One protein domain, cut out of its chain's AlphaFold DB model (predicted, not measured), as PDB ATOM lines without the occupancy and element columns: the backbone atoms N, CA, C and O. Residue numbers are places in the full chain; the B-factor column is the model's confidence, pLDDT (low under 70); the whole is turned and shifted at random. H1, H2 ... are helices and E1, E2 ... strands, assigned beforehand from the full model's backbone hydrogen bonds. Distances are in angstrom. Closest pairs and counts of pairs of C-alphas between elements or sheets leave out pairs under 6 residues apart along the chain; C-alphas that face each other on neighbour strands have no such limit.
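Overview. This is residues 16 to 148 of the 148 residues of an uncharacterized protein of Paenibacillus alvei (UniProt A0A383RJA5). The long helix H5 is the spine of a loose, two-lobed domain: H1 packs on its last residues with H2 set across H1, H4 crosses its other half on one side, and H3 with the two-strand ribbon E1 E2 lies on the other side. Beyond H5's first residues a twisted ribbon, E3 with E5 and the short E4, makes the second lobe. The 133 printed residues hold five named helices and five named strands, in the order E1 H1 H2 E2 H3 H4 E3 E4 E5 H5. The sheets E1 E2 and E4 E3 E5 are antiparallel, and the class is mixed, helices and strands. The radius of gyration of the C-alphas is 18.3 A, and the spans are 52 by 43 by 24 A.

Arrangement. Start at E1, residues 16 to 19, the antiparallel neighbour of E2, residues 63 to 67; N 16 and O 66 are 2.9 A apart, within hydrogen-bond range. Next, H1, residues 30 to 40, touches H2, residues 53 to 61, about perpendicular at 86 degrees, closest at the C-alphas of Val 36 and Phe 59, 6.1 A. Look then at the hub, H5, residues 128 to 147. With residues 143 to 147 alone it touches H1, closest at the C-alphas of Ile 31 and Glu 147, 6.4 A. With residues 135 to 139 alone it touches H3, residues 68 to 73, closest at the C-alphas of Cys 68 and Ser 135, 6.6 A. H4, residues 79 to 90, touches it about perpendicular at 77 degrees, closest at the C-alphas of Tyr 86 and Leu 134, 6.4 A. E3, residues 97 to 106, bends by 74 degrees at residue 103 and pairs with E5, residues 118 to 125, where N 98 and O 124 are 2.8 A apart. E3 and E4, residues 112 to 114, form a hairpin, with N 113 and O 105 2.9 A apart. H5 only grazes this sheet, with residues 128 to 132. Every O i to N i+4 pair is within hydrogen-bond range in H1, H2, H4 and H5, but 1 of 2 in H3.

Along the chain. Find C-alpha 16 at (195.539, 182.211, 262.589), where E1 begins. H1 runs 15.3 A, H2 12.3 A, E2 13.1 A and H4 16.4 A. E3 spans 23.3 A and E5 21.1 A. From C-alpha 128 at (195.742, 189.347, 268.408), H5 runs 28.4 A to C-alpha 147 at (184.124, 163.534, 271.074).

Size, cuts and confidence. The C-alphas farthest apart, of Asn 48 and Lys 116, are 53.2 A from each other. The printed part has no cut, and H1 to H2 is a long link, residues 41 to 52. Confidence is under 70 at residues 48, 68 to 77 and 148.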
ATOM      1  N   PHE A  16     194.358 182.553 261.795       80.50
ATOM      2  CA  PHE A  16     195.539 182.211 262.589       80.50
ATOM      3  C   PHE A  16     196.078 180.843 262.181       80.50
ATOM      4  O   PHE A  16     195.368 180.048 261.563       80.50
ATOM      5  N   THR A  17     197.344 180.578 262.491       83.38
ATOM      6  CA  THR A  17     197.948 179.259 262.289       83.38
ATOM      7  C   THR A  17     197.893 178.471 263.583       83.38
ATOM      8  O   THR A  17     198.233 178.995 264.641       83.38
ATOM      9  N   VAL A  18     197.501 177.207 263.501       86.75
ATOM     10  CA  VAL A  18     197.481 176.311 264.657       86.75
ATOM     11  C   VAL A  18     197.924 174.925 264.237       86.75
ATOM     12  O   VAL A  18     197.585 174.458 263.143       86.75
ATOM     13  N   LYS A  19     198.715 174.293 265.098       90.44
ATOM     14  CA  LYS A  19     199.113 172.905 264.926       90.44
ATOM     15  C   LYS A  19     197.984 172.000 265.420       90.44
ATOM     16  O   LYS A  19     197.326 172.317 266.410       90.44
ATOM     17  N   HIS A  20     197.698 170.902 264.720       89.25
ATOM     18  CA  HIS A  20     196.543 170.069 265.082       89.25
ATOM     19  C   HIS A  20     196.659 169.456 266.489       89.25
ATOM     20  O   HIS A  20     195.638 169.289 267.156       89.25
ATOM     21  N   ASP A  21     197.871 169.175 266.972       90.38
ATOM     22  CA  ASP A  21     198.106 168.704 268.347       90.38
ATOM     23  C   ASP A  21     197.667 169.699 269.432       90.38
ATOM     24  O   ASP A  21     197.329 169.293 270.540       90.38
ATOM     25  N   GLU A  22     197.586 170.993 269.119       89.56
ATOM     26  CA  GLU A  22     197.054 171.985 270.042       89.56
ATOM     27  C   GLU A  22     195.535 171.873 270.192       89.56
ATOM     28  O   GLU A  22     195.002 172.384 271.173       89.56
ATOM     29  N   LEU A  23     194.823 171.262 269.237       87.06
ATOM     30  CA  LEU A  23     193.358 171.214 269.196       87.06
ATOM     31  C   LEU A  23     192.774 169.875 269.662       87.06
ATOM     32  O   LEU A  23     191.713 169.874 270.286       87.06
ATOM     33  N   PHE A  24     193.436 168.758 269.360       85.31
ATOM     34  CA  PHE A  24     192.943 167.415 269.673       85.31
ATOM     35  C   PHE A  24     193.591 166.861 270.942       85.31
ATOM     36  O   PHE A  24     194.811 166.750 271.018       85.31
ATOM     37  N   ASN A  25     192.764 166.466 271.915       71.38
ATOM     38  CA  ASN A  25     193.231 165.906 273.188       71.38
ATOM     39  C   ASN A  25     193.119 164.368 273.250       71.38
ATOM     40  O   ASN A  25     193.886 163.750 273.985       71.38
ATOM     41  N   ASP A  26     192.203 163.746 272.491       71.56
ATOM     42  CA  ASP A  26     192.020 162.287 272.429       71.56
ATOM     43  C   ASP A  26     192.158 161.753 270.992       71.56
ATOM     44  O   ASP A  26     191.286 161.905 270.136       71.56
ATOM     45  N   THR A  27     193.270 161.066 270.732       73.50
ATOM     46  CA  THR A  27     193.597 160.507 269.409       73.50
ATOM     47  C   THR A  27     192.814 159.239 269.037       73.50
ATOM     48  O   THR A  27     193.047 158.651 267.974       73.50
ATOM     49  N   GLU A  28     191.903 158.773 269.895       79.19
ATOM     50  CA  GLU A  28     191.072 157.596 269.637       79.19
ATOM     51  C   GLU A  28     189.613 157.920 269.299       79.19
ATOM     52  O   GLU A  28     188.883 157.020 268.856       79.19
ATOM     53  N   SER A  29     189.202 159.188 269.411       81.75
ATOM     54  CA  SER A  29     187.838 159.626 269.113       81.75
ATOM     55  C   SER A  29     187.459 159.390 267.638       81.75
ATOM     56  O   SER A  29     188.293 159.434 266.725       81.75
ATOM     57  N   LYS A  30     186.171 159.116 267.365       82.31
ATOM     58  CA  LYS A  30     185.678 158.915 265.985       82.31
ATOM     59  C   LYS A  30     185.895 160.155 265.120       82.31
ATOM     60  O   LYS A  30     186.232 160.013 263.946       82.31
ATOM     61  N   ILE A  31     185.726 161.346 265.694       84.19
ATOM     62  CA  ILE A  31     185.928 162.608 264.981       84.19
ATOM     63  C   ILE A  31     187.402 162.833 264.642       84.19
ATOM     64  O   ILE A  31     187.705 163.173 263.501       84.19
ATOM     65  N   PHE A  32     188.329 162.544 265.562       87.12
ATOM     66  CA  PHE A  32     189.759 162.576 265.261       87.12
ATOM     67  C   PHE A  32     190.098 161.610 264.122       87.12
ATOM     68  O   PHE A  32     190.702 162.009 263.126       87.12
ATOM     69  N   LYS A  33     189.637 160.354 264.208       87.44
ATOM     70  CA  LYS A  33     189.845 159.347 263.151       87.44
ATOM     71  C   LYS A  33     189.290 159.810 261.804       87.44
ATOM     72  O   LYS A  33     189.928 159.577 260.780       87.44
ATOM     73  N   TRP A  34     188.146 160.493 261.800       87.31
ATOM     74  CA  TRP A  34     187.563 161.084 260.596       87.31
ATOM     75  C   TRP A  34     188.424 162.214 260.019       87.31
ATOM     76  O   TRP A  34     188.621 162.268 258.806       87.31
ATOM     77  N   PHE A  35     188.991 163.086 260.857       88.69
ATOM     78  CA  PHE A  35     189.896 164.138 260.391       88.69
ATOM     79  C   PHE A  35     191.198 163.575 259.816       88.69
ATOM     80  O   PHE A  35     191.600 163.987 258.728       88.69
ATOM     81  N   VAL A  36     191.813 162.589 260.482       89.75
ATOM     82  CA  VAL A  36     192.998 161.898 259.945       89.75
ATOM     83  C   VAL A  36     192.655 161.215 258.616       89.75
ATOM     84  O   VAL A  36     193.396 161.359 257.646       89.75
ATOM     85  N   PHE A  37     191.492 160.562 258.521       90.06
ATOM     86  CA  PHE A  37     191.018 159.978 257.268       90.06
ATOM     87  C   PHE A  37     190.905 161.013 256.152       90.06
ATOM     88  O   PHE A  37     191.437 160.789 255.073       90.06
ATOM     89  N   ARG A  38     190.247 162.155 256.386       86.50
ATOM     90  CA  ARG A  38     190.082 163.205 255.365       86.50
ATOM     91  C   ARG A  38     191.388 163.871 254.970       86.50
ATOM     92  O   ARG A  38     191.517 164.304 253.827       86.50
ATOM     93  N   HIS A  39     192.347 163.921 255.884       85.50
ATOM     94  CA  HIS A  39     193.698 164.360 255.578       85.50
ATOM     95  C   HIS A  39     194.404 163.402 254.600       85.50
ATOM     96  O   HIS A  39     195.143 163.853 253.729       85.50
ATOM     97  N   GLU A  40     194.160 162.093 254.701       85.56
ATOM     98  CA  GLU A  40     194.744 161.093 253.795       85.56
ATOM     99  C   GLU A  40     193.925 160.858 252.515       85.56
ATOM    100  O   GLU A  40     194.489 160.574 251.458       85.56
ATOM    101  N   LYS A  41     192.595 160.943 252.607       83.69
ATOM    102  CA  LYS A  41     191.628 160.463 251.615       83.69
ATOM    103  C   LYS A  41     190.541 161.507 251.352       83.69
ATOM    104  O   LYS A  41     189.556 161.629 252.084       83.69
ATOM    105  N   LEU A  42     190.692 162.237 250.249       76.31
ATOM    106  CA  LEU A  42     189.780 163.327 249.883       76.31
ATOM    107  C   LEU A  42     188.425 162.846 249.335       76.31
ATOM    108  O   LEU A  42     187.429 163.542 249.505       76.31
ATOM    109  N   THR A  43     188.369 161.675 248.693       79.75
ATOM    110  CA  THR A  43     187.203 161.244 247.892       79.75
ATOM    111  C   THR A  43     186.616 159.891 248.295       79.75
ATOM    112  O   THR A  43     185.702 159.412 247.635       79.75
ATOM    113  N   GLU A  44     187.144 159.247 249.335       83.44
ATOM    114  CA  GLU A  44     186.709 157.909 249.765       83.44
ATOM    115  C   GLU A  44     185.718 157.986 250.942       83.44
ATOM    116  O   GLU A  44     185.682 158.977 251.678       83.44
ATOM    117  N   ASP A  45     184.927 156.931 251.150       81.75
ATOM    118  CA  ASP A  45     184.007 156.814 252.288       81.75
ATOM    119  C   ASP A  45     184.707 156.272 253.545       81.75
ATOM    120  O   ASP A  45     185.561 155.393 253.486       81.75
ATOM    121  N   PHE A  46     184.315 156.775 254.720       82.69
ATOM    122  CA  PHE A  46     185.015 156.546 255.997       82.69
ATOM    123  C   PHE A  46     184.849 155.135 256.601       82.69
ATOM    124  O   PHE A  46     185.516 154.809 257.581       82.69
ATOM    125  N   ALA A  47     183.957 154.298 256.063       73.50
ATOM    126  CA  ALA A  47     183.177 153.313 256.826       73.50
ATOM    127  C   ALA A  47     183.934 152.293 257.708       73.50
ATOM    128  O   ALA A  47     183.299 151.732 258.590       73.50
ATOM    129  N   ASN A  48     185.244 152.069 257.560       67.88
ATOM    130  CA  ASN A  48     186.035 151.203 258.455       67.88
ATOM    131  C   ASN A  48     187.488 151.682 258.639       67.88
ATOM    132  O   ASN A  48     188.409 150.876 258.778       67.88
ATOM    133  N   TYR A  49     187.727 152.992 258.587       77.62
ATOM    134  CA  TYR A  49     189.088 153.516 258.644       77.62
ATOM    135  C   TYR A  49     189.710 153.403 260.046       77.62
ATOM    136  O   TYR A  49     189.184 153.927 261.032       77.62
ATOM    137  N   ILE A  50     190.877 152.758 260.113       81.50
ATOM    138  CA  ILE A  50     191.745 152.721 261.292       81.50
ATOM    139  C   ILE A  50     193.054 153.432 260.913       81.50
ATOM    140  O   ILE A  50     193.832 152.879 260.132       81.50
ATOM    141  N   PRO A  51     193.313 154.644 261.435       80.94
ATOM    142  CA  PRO A  51     194.530 155.378 261.113       80.94
ATOM    143  C   PRO A  51     195.771 154.659 261.632       80.94
ATOM    144  O   PRO A  51     195.827 154.255 262.796       80.94
ATOM    145  N   SER A  52     196.801 154.567 260.789       84.88
ATOM    146  CA  SER A  52     198.127 154.121 261.228       84.88
ATOM    147  C   SER A  52     198.753 155.133 262.198       84.88
ATOM    148  O   SER A  52     198.440 156.323 262.143       84.88
ATOM    149  N   LEU A  53     199.685 154.688 263.051       84.44
ATOM    150  CA  LEU A  53     200.408 155.587 263.966       84.44
ATOM    151  C   LEU A  53     201.071 156.750 263.209       84.44
ATOM    152  O   LEU A  53     200.925 157.909 263.581       84.44
ATOM    153  N   ARG A  54     201.707 156.436 262.076       85.75
ATOM    154  CA  ARG A  54     202.360 157.418 261.205       85.75
ATOM    155  C   ARG A  54     201.375 158.438 260.624       85.75
ATOM    156  O   ARG A  54     201.710 159.612 260.526       85.75
ATOM    157  N   ALA A  55     200.170 158.011 260.243       86.00
ATOM    158  CA  ALA A  55     199.132 158.913 259.739       86.00
ATOM    159  C   ALA A  55     198.692 159.911 260.819       86.00
ATOM    160  O   ALA A  55     198.594 161.109 260.554       86.00
ATOM    161  N   LYS A  56     198.505 159.424 262.053       87.38
ATOM    162  CA  LYS A  56     198.200 160.273 263.213       87.38
ATOM    163  C   LYS A  56     199.317 161.282 263.471       87.38
ATOM    164  O   LYS A  56     199.030 162.460 263.637       87.38
ATOM    165  N   GLU A  57     200.576 160.846 263.462       89.31
ATOM    166  CA  GLU A  57     201.736 161.721 263.675       89.31
ATOM    167  C   GLU A  57     201.873 162.796 262.594       89.31
ATOM    168  O   GLU A  57     202.167 163.946 262.915       89.31
ATOM    169  N   ILE A  58     201.657 162.450 261.321       89.19
ATOM    170  CA  ILE A  58     201.675 163.422 260.220       89.19
ATOM    171  C   ILE A  58     200.556 164.441 260.414       89.19
ATOM    172  O   ILE A  58     200.815 165.638 260.349       89.19
ATOM    173  N   PHE A  59     199.336 163.974 260.690       90.38
ATOM    174  CA  PHE A  59     198.193 164.851 260.915       90.38
ATOM    175  C   PHE A  59     198.427 165.791 262.102       90.38
ATOM    176  O   PHE A  59     198.283 166.998 261.951       90.38
ATOM    177  N   LEU A  60     198.841 165.269 263.257       91.06
ATOM    178  CA  LEU A  60     199.096 166.061 264.464       91.06
ATOM    179  C   LEU A  60     200.234 167.073 264.282       91.06
ATOM    180  O   LEU A  60     200.216 168.125 264.916       91.06
ATOM    181  N   ASN A  61     201.210 166.775 263.417       90.88
ATOM    182  CA  ASN A  61     202.310 167.686 263.110       90.88
ATOM    183  C   ASN A  61     202.005 168.718 262.020       90.88
ATOM    184  O   ASN A  61     202.797 169.644 261.835       90.88
ATOM    185  N   ASP A  62     200.879 168.583 261.322       88.50
ATOM    186  CA  ASP A  62     200.460 169.538 260.304       88.50
ATOM    187  C   ASP A  62     199.972 170.852 260.938       88.50
ATOM    188  O   ASP A  62     199.414 170.882 262.040       88.50
ATOM    189  N   THR A  63     200.208 171.958 260.232       87.25
ATOM    190  CA  THR A  63     199.804 173.309 260.642       87.25
ATOM    191  C   THR A  63     198.842 173.867 259.610       87.25
ATOM    192  O   THR A  63     199.147 173.890 258.417       87.25
ATOM    193  N   ARG A  64     197.686 174.365 260.055       80.50
ATOM    194  CA  ARG A  64     196.661 174.911 259.158       80.50
ATOM    195  C   ARG A  64     196.359 176.368 259.452       80.50
ATOM    196  O   ARG A  64     196.383 176.804 260.602       80.50
ATOM    197  N   ASN A  65     196.018 177.090 258.385       77.94
ATOM    198  CA  ASN A  65     195.363 178.387 258.476       77.94
ATOM    199  C   ASN A  65     193.896 178.158 258.849       77.94
ATOM    200  O   ASN A  65     193.174 177.473 258.125       77.94
ATOM    201  N   MET A  66     193.465 178.748 259.955       77.19
ATOM    202  CA  MET A  66     192.100 178.673 260.461       77.19
ATOM    203  C   MET A  66     191.487 180.066 260.461       77.19
ATOM    204  O   MET A  66     192.020 180.971 261.097       77.19
ATOM    205  N   TRP A  67     190.370 180.245 259.754       70.75
ATOM    206  CA  TRP A  67     189.605 181.496 259.754       70.75
ATOM    207  C   TRP A  67     188.585 181.491 260.890       70.75
ATOM    208  O   TRP A  67     187.802 180.548 260.999       70.75
ATOM    209  N   CYS A  68     188.531 182.552 261.701       65.06
ATOM    210  CA  CYS A  68     187.609 182.568 262.845       65.06
ATOM    211  C   CYS A  68     186.192 183.012 262.516       65.06
ATOM    212  O   CYS A  68     185.270 182.607 263.215       65.06
ATOM    213  N   ALA A  69     185.981 183.823 261.476       64.56
ATOM    214  CA  ALA A  69     184.630 184.274 261.133       64.56
ATOM    215  C   ALA A  69     183.666 183.095 260.854       64.56
ATOM    216  O   ALA A  69     182.554 183.115 261.382       64.56
ATOM    217  N   PRO A  70     184.083 182.021 260.149       60.50
ATOM    218  CA  PRO A  70     183.286 180.798 260.057       60.50
ATOM    219  C   PRO A  70     183.085 180.090 261.407       60.50
ATOM    220  O   PRO A  70     181.987 179.610 261.676       60.50
ATOM    221  N   ILE A  71     184.098 180.071 262.285       65.56
ATOM    222  CA  ILE A  71     184.013 179.436 263.615       65.56
ATOM    223  C   ILE A  71     182.914 180.088 264.458       65.56
ATOM    224  O   ILE A  71     182.156 179.377 265.111       65.56
ATOM    225  N   LEU A  72     182.764 181.417 264.390       66.19
ATOM    226  CA  LEU A  72     181.710 182.137 265.114       66.19
ATOM    227  C   LEU A  72     180.302 181.644 264.754       66.19
ATOM    228  O   LEU A  72     179.442 181.574 265.625       66.19
ATOM    229  N   THR A  73     180.066 181.260 263.495       65.06
ATOM    230  CA  THR A  73     178.762 180.715 263.069       65.06
ATOM    231  C   THR A  73     178.514 179.282 263.539       65.06
ATOM    232  O   THR A  73     177.368 178.846 263.582       65.06
ATOM    233  N   MET A  74     179.570 178.552 263.908       63.38
ATOM    234  CA  MET A  74     179.489 177.177 264.414       63.38
ATOM    235  C   MET A  74     179.310 177.112 265.933       63.38
ATOM    236  O   MET A  74     179.188 176.025 266.502       63.38
ATOM    237  N   ILE A  75     179.299 178.265 266.602       69.94
ATOM    238  CA  ILE A  75     179.075 178.358 268.036       69.94
ATOM    239  C   ILE A  75     177.633 177.939 268.353       69.94
ATOM    240  O   ILE A  75     176.675 178.623 268.006       69.94
ATOM    241  N   ASN A  76     177.473 176.828 269.076       64.56
ATOM    242  CA  ASN A  76     176.206 176.494 269.724       64.56
ATOM    243  C   ASN A  76     176.100 177.314 271.025       64.56
ATOM    244  O   ASN A  76     176.649 176.907 272.052       64.56
ATOM    245  N   GLY A  77     175.517 178.516 270.940       66.44
ATOM    246  CA  GLY A  77     175.462 179.530 272.006       66.44
ATOM    247  C   GLY A  77     175.669 180.952 271.463       66.44
ATOM    248  O   GLY A  77     175.624 181.163 270.253       66.44
ATOM    249  N   SER A  78     175.920 181.938 272.332       77.19
ATOM    250  CA  SER A  78     176.344 183.277 271.895       77.19
ATOM    251  C   SER A  78     177.861 183.456 272.022       77.19
ATOM    252  O   SER A  78     178.487 182.887 272.916       77.19
ATOM    253  N   TYR A  79     178.463 184.294 271.167       79.12
ATOM    254  CA  TYR A  79     179.871 184.712 271.311       79.12
ATOM    255  C   TYR A  79     180.181 185.190 272.738       79.12
ATOM    256  O   TYR A  79     181.213 184.846 273.310       79.12
ATOM    257  N   ASN A  80     179.246 185.938 273.330       81.56
ATOM    258  CA  ASN A  80     179.384 186.483 274.674       81.56
ATOM    259  C   ASN A  80     179.509 185.389 275.740       81.56
ATOM    260  O   ASN A  80     180.176 185.618 276.745       81.56
ATOM    261  N   ASP A  81     178.896 184.220 275.543       82.94
ATOM    262  CA  ASP A  81     178.992 183.114 276.497       82.94
ATOM    263  C   ASP A  81     180.386 182.484 276.455       82.94
ATOM    264  O   ASP A  81     181.025 182.341 277.497       82.94
ATOM    265  N   TYR A  82     180.919 182.225 275.256       81.88
ATOM    266  CA  TYR A  82     182.287 181.713 275.098       81.88
ATOM    267  C   TYR A  82     183.330 182.713 275.583       81.88
ATOM    268  O   TYR A  82     184.295 182.324 276.233       81.88
ATOM    269  N   TYR A  83     183.124 184.001 275.309       85.19
ATOM    270  CA  TYR A  83     183.992 185.056 275.812       85.19
ATOM    271  C   TYR A  83     183.981 185.116 277.346       85.19
ATOM    272  O   TYR A  83     185.043 185.131 277.961       85.19
ATOM    273  N   LYS A  84     182.801 185.068 277.983       86.94
ATOM    274  CA  LYS A  84     182.693 185.008 279.451       86.94
ATOM    275  C   LYS A  84     183.408 183.789 280.023       86.94
ATOM    276  O   LYS A  84     184.152 183.927 280.986       86.94
ATOM    277  N   GLU A  85     183.207 182.606 279.446       86.12
ATOM    278  CA  GLU A  85     183.900 181.396 279.896       86.12
ATOM    279  C   GLU A  85     185.419 181.499 279.730       86.12
ATOM    280  O   GLU A  85     186.166 181.091 280.620       86.12
ATOM    281  N   TYR A  86     185.878 182.067 278.617       86.12
ATOM    282  CA  TYR A  86     187.294 182.281 278.353       86.12
ATOM    283  C   TYR A  86     187.927 183.250 279.361       86.12
ATOM    284  O   TYR A  86     188.957 182.920 279.951       86.12
ATOM    285  N   VAL A  87     187.279 184.387 279.633       87.69
ATOM    286  CA  VAL A  87     187.688 185.355 280.666       87.69
ATOM    287  C   VAL A  87     187.705 184.699 282.050       87.69
ATOM    288  O   VAL A  87     188.682 184.819 282.785       87.69
ATOM    289  N   ASN A  88     186.679 183.915 282.396       87.94
ATOM    290  CA  ASN A  88     186.626 183.208 283.679       87.94
ATOM    291  C   ASN A  88     187.808 182.241 283.879       87.94
ATOM    292  O   ASN A  88     188.219 182.010 285.014       87.94
ATOM    293  N   ARG A  89     188.355 181.666 282.798       84.94
ATOM    294  CA  ARG A  89     189.491 180.729 282.856       84.94
ATOM    295  C   ARG A  89     190.861 181.404 282.814       84.94
ATOM    296  O   ARG A  89     191.812 180.821 283.321       84.94
ATOM    297  N   ASN A  90     190.973 182.583 282.203       82.44
ATOM    298  CA  ASN A  90     192.263 183.227 281.922       82.44
ATOM    299  C   ASN A  90     192.468 184.564 282.663       82.44
ATOM    300  O   ASN A  90     193.537 185.157 282.560       82.44
ATOM    301  N   GLY A  91     191.483 185.017 283.444       80.88
ATOM    302  CA  GLY A  91     191.498 186.325 284.099       80.88
ATOM    303  C   GLY A  91     190.869 187.413 283.227       80.88
ATOM    304  O   GLY A  91     190.427 187.154 282.108       80.88
ATOM    305  N   PHE A  92     190.782 188.637 283.761       80.88
ATOM    306  CA  PHE A  92     190.221 189.759 283.007       80.88
ATOM    307  C   PHE A  92     191.045 190.008 281.741       80.88
ATOM    308  O   PHE A  92     192.238 190.294 281.811       80.88
ATOM    309  N   ILE A  93     190.375 189.891 280.602       80.00
ATOM    310  CA  ILE A  93     190.898 190.114 279.259       80.00
ATOM    311  C   ILE A  93     189.890 191.041 278.588       80.00
ATOM    312  O   ILE A  93     188.690 190.828 278.759       80.00
ATOM    313  N   ASP A  94     190.355 192.070 277.881       81.56
ATOM    314  CA  ASP A  94     189.485 192.915 277.060       81.56
ATOM    315  C   ASP A  94     188.996 192.145 275.831       81.56
ATOM    316  O   ASP A  94     189.643 191.210 275.362       81.56
ATOM    317  N   ASN A  95     187.838 192.529 275.289       82.69
ATOM    318  CA  ASN A  95     187.244 191.788 274.183       82.69
ATOM    319  C   ASN A  95     188.178 191.853 272.960       82.69
ATOM    320  O   ASN A  95     188.377 192.944 272.422       82.69
ATOM    321  N   PRO A  96     188.735 190.718 272.492       84.69
ATOM    322  CA  PRO A  96     189.781 190.744 271.475       84.69
ATOM    323  C   PRO A  96     189.242 191.049 270.073       84.69
ATOM    324  O   PRO A  96     190.020 191.234 269.133       84.69
ATOM    325  N   ILE A  97     187.913 191.100 269.918       84.75
ATOM    326  CA  ILE A  97     187.245 191.512 268.687       84.75
ATOM    327  C   ILE A  97     186.423 192.781 268.899       84.75
ATOM    328  O   ILE A  97     185.721 192.953 269.896       84.75
ATOM    329  N   GLY A  98     186.451 193.627 267.882       82.25
ATOM    330  CA  GLY A  98     185.603 194.792 267.724       82.25
ATOM    331  C   GLY A  98     184.926 194.789 266.361       82.25
ATOM    332  O   GLY A  98     185.103 193.889 265.535       82.25
ATOM    333  N   PHE A  99     184.153 195.837 266.116       84.31
ATOM    334  CA  PHE A  99     183.576 196.107 264.811       84.31
ATOM    335  C   PHE A  99     183.837 197.557 264.449       84.31
ATOM    336  O   PHE A  99     183.678 198.449 265.281       84.31
ATOM    337  N   GLU A 100     184.224 197.795 263.204       86.69
ATOM    338  CA  GLU A 100     184.420 199.144 262.693       86.69
ATOM    339  C   GLU A 100     183.743 199.328 261.342       86.69
ATOM    340  O   GLU A 100     183.508 198.383 260.590       86.69
ATOM    341  N   LYS A 101     183.426 200.577 261.024       90.50
ATOM    342  CA  LYS A 101     182.895 200.941 259.717       90.50
ATOM    343  C   LYS A 101     184.048 201.081 258.736       90.50
ATOM    344  O   LYS A 101     184.942 201.894 258.957       90.50
ATOM    345  N   ARG A 102     183.998 200.347 257.626       88.56
ATOM    346  CA  ARG A 102     184.890 200.555 256.480       88.56
ATOM    347  C   ARG A 102     184.077 200.809 255.222       88.56
ATOM    348  O   ARG A 102     183.056 200.169 254.990       88.56
ATOM    349  N   LYS A 103     184.553 201.738 254.392       90.56
ATOM    350  CA  LYS A 103     184.069 201.879 253.017       90.56
ATOM    351  C   LYS A 103     184.751 200.833 252.155       90.56
ATOM    352  O   LYS A 103     185.976 200.869 252.032       90.56
ATOM    353  N   LEU A 104     183.961 199.906 251.624       86.12
ATOM    354  CA  LEU A 104     184.446 198.814 250.794       86.12
ATOM    355  C   LEU A 104     183.672 198.746 249.474       86.12
ATOM    356  O   LEU A 104     182.443 198.860 249.422       86.12
ATOM    357  N   GLU A 105     184.418 198.535 248.395       88.50
ATOM    358  CA  GLU A 105     183.895 198.259 247.064       88.50
ATOM    359  C   GLU A 105     184.255 196.823 246.678       88.50
ATOM    360  O   GLU A 105     185.430 196.451 246.655       88.50
ATOM    361  N   PHE A 106     183.231 196.019 246.391       83.31
ATOM    362  CA  PHE A 106     183.378 194.636 245.951       83.31
ATOM    363  C   PHE A 106     183.270 194.584 244.430       83.31
ATOM    364  O   PHE A 106     182.225 194.901 243.860       83.31
ATOM    365  N   SER A 107     184.348 194.178 243.770       82.88
ATOM    366  CA  SER A 107     184.319 193.899 242.334       82.88
ATOM    367  C   SER A 107     183.636 192.558 242.043       82.88
ATOM    368  O   SER A 107     183.544 191.685 242.908       82.88
ATOM    369  N   LYS A 108     183.196 192.365 240.791       79.12
ATOM    370  CA  LYS A 108     182.623 191.088 240.329       79.12
ATOM    371  C   LYS A 108     183.593 189.907 240.452       79.12
ATOM    372  O   LYS A 108     183.133 188.778 240.581       79.12
ATOM    373  N   ASP A 109     184.896 190.178 240.484       82.44
ATOM    374  CA  ASP A 109     185.949 189.161 240.563       82.44
ATOM    375  C   ASP A 109     186.385 188.870 242.012       82.44
ATOM    376  O   ASP A 109     187.375 188.182 242.247       82.44
ATOM    377  N   GLY A 110     185.672 189.411 243.008       71.94
ATOM    378  CA  GLY A 110     185.959 189.188 244.428       71.94
ATOM    379  C   GLY A 110     187.092 190.048 244.997       71.94
ATOM    380  O   GLY A 110     187.414 189.926 246.178       71.94
ATOM    381  N   VAL A 111     187.678 190.951 244.204       81.00
ATOM    382  CA  VAL A 111     188.633 191.951 244.706       81.00
ATOM    383  C   VAL A 111     187.887 192.976 245.556       81.00
ATOM    384  O   VAL A 111     186.871 193.523 245.112       81.00
ATOM    385  N   VAL A 112     188.413 193.247 246.751       78.06
ATOM    386  CA  VAL A 112     187.898 194.248 247.692       78.06
ATOM    387  C   VAL A 112     188.807 195.473 247.666       78.06
ATOM    388  O   VAL A 112     190.010 195.350 247.883       78.06
ATOM    389  N   THR A 113     188.236 196.653 247.417       81.94
ATOM    390  CA  THR A 113     188.967 197.931 247.458       81.94
ATOM    391  C   THR A 113     188.566 198.731 248.692       81.94
ATOM    392  O   THR A 113     187.385 199.020 248.887       81.94
ATOM    393  N   GLU A 114     189.546 199.113 249.513       83.88
ATOM    394  CA  GLU A 114     189.326 199.944 250.701       83.88
ATOM    395  C   GLU A 114     189.185 201.437 250.358       83.88
ATOM    396  O   GLU A 114     189.831 201.954 249.445       83.88
ATOM    397  N   GLY A 115     188.325 202.149 251.092       85.06
ATOM    398  CA  GLY A 115     188.135 203.602 250.988       85.06
ATOM    399  C   GLY A 115     187.115 204.063 249.937       85.06
ATOM    400  O   GLY A 115     186.815 205.256 249.860       85.06
ATOM    401  N   LYS A 116     186.539 203.139 249.160       80.25
ATOM    402  CA  LYS A 116     185.501 203.401 248.147       80.25
ATOM    403  C   LYS A 116     184.243 202.577 248.414       80.25
ATOM    404  O   LYS A 116     184.269 201.657 249.219       80.25
ATOM    405  N   GLY A 117     183.143 202.907 247.738       86.12
ATOM    406  CA  GLY A 117     181.911 202.119 247.794       86.12
ATOM    407  C   GLY A 117     181.083 202.317 249.067       86.12
ATOM    408  O   GLY A 117     181.021 203.417 249.626       86.12
ATOM    409  N   ASN A 118     180.403 201.248 249.479       86.00
ATOM    410  CA  ASN A 118     179.436 201.270 250.573       86.00
ATOM    411  C   ASN A 118     180.136 201.213 251.928       86.00
ATOM    412  O   ASN A 118     181.137 200.518 252.097       86.00
ATOM    413  N   GLU A 119     179.578 201.913 252.912       92.50
ATOM    414  CA  GLU A 119     179.996 201.760 254.301       92.50
ATOM    415  C   GLU A 119     179.405 200.466 254.863       92.50
ATOM    416  O   GLU A 119     178.185 200.311 254.934       92.50
ATOM    417  N   ILE A 120     180.272 199.536 255.253       85.56
ATOM    418  CA  ILE A 120     179.884 198.270 255.866       85.56
ATOM    419  C   ILE A 120     180.589 198.084 257.206       85.56
ATOM    420  O   ILE A 120     181.666 198.630 257.449       85.56
ATOM    421  N   MET A 121     179.959 197.315 258.090       84.00
ATOM    422  CA  MET A 121     180.560 196.914 259.355       84.00
ATOM    423  C   MET A 121     181.516 195.751 259.111       84.00
ATOM    424  O   MET A 121     181.108 194.732 258.556       84.00
ATOM    425  N   VAL A 122     182.767 195.886 259.534       80.00
ATOM    426  CA  VAL A 122     183.770 194.827 259.439       80.00
ATOM    427  C   VAL A 122     184.223 194.400 260.824       80.00
ATOM    428  O   VAL A 122     184.288 195.213 261.745       80.00
ATOM    429  N   LEU A 123     184.542 193.115 260.963       79.12
ATOM    430  CA  LEU A 123     185.196 192.588 262.155       79.12
ATOM    431  C   LEU A 123     186.612 193.172 262.245       79.12
ATOM    432  O   LEU A 123     187.380 193.083 261.286       79.12
ATOM    433  N   LYS A 124     186.961 193.712 263.407       83.19
ATOM    434  CA  LYS A 124     188.300 194.189 263.745       83.19
ATOM    435  C   LYS A 124     188.879 193.314 264.850       83.19
ATOM    436  O   LYS A 124     188.170 192.940 265.777       83.19
ATOM    437  N   ILE A 125     190.159 192.979 264.743       84.25
ATOM    438  CA  ILE A 125     190.898 192.300 265.811       84.25
ATOM    439  C   ILE A 125     191.611 193.390 266.607       84.25
ATOM    440  O   ILE A 125     192.436 194.107 266.042       84.25
ATOM    441  N   GLU A 126     191.245 193.543 267.877       86.12
ATOM    442  CA  GLU A 126     191.799 194.558 268.787       86.12
ATOM    443  C   GLU A 126     193.013 194.015 269.551       86.12
ATOM    444  O   GLU A 126     193.987 194.732 269.766       86.12
ATOM    445  N   ASP A 127     192.985 192.725 269.893       86.19
ATOM    446  CA  ASP A 127     194.077 192.017 270.553       86.19
ATOM    447  C   ASP A 127     194.290 190.673 269.863       86.19
ATOM    448  O   ASP A 127     193.424 189.795 269.880       86.19
ATOM    449  N   ARG A 128     195.449 190.520 269.222       82.94
ATOM    450  CA  ARG A 128     195.742 189.347 268.408       82.94
ATOM    451  C   ARG A 128     195.967 188.088 269.241       82.94
ATOM    452  O   ARG A 128     195.471 187.030 268.859       82.94
ATOM    453  N   ASP A 129     196.686 188.194 270.349       85.12
ATOM    454  CA  ASP A 129     197.068 187.031 271.150       85.12
ATOM    455  C   ASP A 129     195.839 186.464 271.867       85.12
ATOM    456  O   ASP A 129     195.566 185.260 271.806       85.12
ATOM    457  N   ASN A 130     195.024 187.344 272.452       86.19
ATOM    458  CA  ASN A 130     193.770 186.950 273.090       86.19
ATOM    459  C   ASN A 130     192.730 186.471 272.068       86.19
ATOM    460  O   ASN A 130     191.960 185.549 272.349       86.19
ATOM    461  N   TYR A 131     192.732 187.025 270.852       84.69
ATOM    462  CA  TYR A 131     191.907 186.526 269.753       84.69
ATOM    463  C   TYR A 131     192.259 185.087 269.373       84.69
ATOM    464  O   TYR A 131     191.365 184.244 269.239       84.69
ATOM    465  N   GLU A 132     193.547 184.782 269.208       86.38
ATOM    466  CA  GLU A 132     194.004 183.427 268.898       86.38
ATOM    467  C   GLU A 132     193.676 182.459 270.039       86.38
ATOM    468  O   GLU A 132     193.149 181.371 269.794       86.38
ATOM    469  N   GLY A 133     193.910 182.875 271.285       87.62
ATOM    470  CA  GLY A 133     193.582 182.098 272.478       87.62
ATOM    471  C   GLY A 133     192.094 181.754 272.577       87.62
ATOM    472  O   GLY A 133     191.743 180.580 272.733       87.62
ATOM    473  N   LEU A 134     191.213 182.747 272.418       86.56
ATOM    474  CA  LEU A 134     189.761 182.556 272.421       86.56
ATOM    475  C   LEU A 134     189.307 181.650 271.267       86.56
ATOM    476  O   LEU A 134     188.467 180.770 271.449       86.56
ATOM    477  N   SER A 135     189.895 181.818 270.084       85.69
ATOM    478  CA  SER A 135     189.553 181.014 268.908       85.69
ATOM    479  C   SER A 135     189.935 179.543 269.092       85.69
ATOM    480  O   SER A 135     189.133 178.652 268.810       85.69
ATOM    481  N   LYS A 136     191.130 179.272 269.636       86.94
ATOM    482  CA  LYS A 136     191.555 177.917 270.019       86.94
ATOM    483  C   LYS A 136     190.649 177.339 271.105       86.94
ATOM    484  O   LYS A 136     190.295 176.167 271.030       86.94
ATOM    485  N   PHE A 137     190.249 178.145 272.089       87.12
ATOM    486  CA  PHE A 137     189.326 177.725 273.144       87.12
ATOM    487  C   PHE A 137     187.976 177.259 272.579       87.12
ATOM    488  O   PHE A 137     187.549 176.143 272.878       87.12
ATOM    489  N   ILE A 138     187.350 178.063 271.713       84.81
ATOM    490  CA  ILE A 138     186.077 177.722 271.056       84.81
ATOM    491  C   ILE A 138     186.214 176.423 270.249       84.81
ATOM    492  O   ILE A 138     185.379 175.532 270.373       84.81
ATOM    493  N   LEU A 139     187.282 176.284 269.452       84.62
ATOM    494  CA  LEU A 139     187.519 175.076 268.654       84.62
ATOM    495  C   LEU A 139     187.653 173.822 269.516       84.62
ATOM    496  O   LEU A 139     187.036 172.807 269.202       84.62
ATOM    497  N   LYS A 140     188.429 173.890 270.603       85.69
ATOM    498  CA  LYS A 140     188.586 172.764 271.532       85.69
ATOM    499  C   LYS A 140     187.255 172.363 272.153       85.69
ATOM    500  O   LYS A 140     186.975 171.174 272.257       85.69
ATOM    501  N   ASP A 141     186.432 173.334 272.545       83.69
ATOM    502  CA  ASP A 141     185.117 173.049 273.115       83.69
ATOM    503  C   ASP A 141     184.188 172.383 272.086       83.69
ATOM    504  O   ASP A 141     183.618 171.331 272.378       83.69
ATOM    505  N   ILE A 142     184.123 172.917 270.859       81.50
ATOM    506  CA  ILE A 142     183.353 172.326 269.753       81.50
ATOM    507  C   ILE A 142     183.811 170.889 269.490       81.50
ATOM    508  O   ILE A 142     182.976 169.987 269.488       81.50
ATOM    509  N   ILE A 143     185.116 170.655 269.314       82.06
ATOM    510  CA  ILE A 143     185.674 169.312 269.095       82.06
ATOM    511  C   ILE A 143     185.279 168.392 270.252       82.06
ATOM    512  O   ILE A 143     184.701 167.337 270.009       82.06
ATOM    513  N   SER A 144     185.474 168.823 271.502       80.31
ATOM    514  CA  SER A 144     185.173 168.004 272.683       80.31
ATOM    515  C   SER A 144     183.694 167.610 272.793       80.31
ATOM    516  O   SER A 144     183.375 166.540 273.305       80.31
ATOM    517  N   LYS A 145     182.776 168.450 272.296       78.81
ATOM    518  CA  LYS A 145     181.338 168.146 272.245       78.81
ATOM    519  C   LYS A 145     181.007 167.052 271.234       78.81
ATOM    520  O   LYS A 145     180.040 166.336 271.451       78.81
ATOM    521  N   PHE A 146     181.787 166.920 270.163       75.56
ATOM    522  CA  PHE A 146     181.652 165.832 269.190       75.56
ATOM    523  C   PHE A 146     182.454 164.574 269.566       75.56
ATOM    524  O   PHE A 146     182.262 163.524 268.952       75.56
ATOM    525  N   GLU A 147     183.375 164.675 270.529       70.94
ATOM    526  CA  GLU A 147     184.124 163.534 271.074       70.94
ATOM    527  C   GLU A 147     183.346 162.751 272.143       70.94
ATOM    528  O   GLU A 147     183.665 161.583 272.374       70.94
ATOM    529  N   LYS A 148     182.340 163.375 272.770       61.97
ATOM    530  CA  LYS A 148     181.418 162.758 273.741       61.97
ATOM    531  C   LYS A 148     180.260 162.044 273.050       61.97
ATOM    532  O   LYS A 148     179.864 160.978 273.569       61.97
TER     533      LYS A 148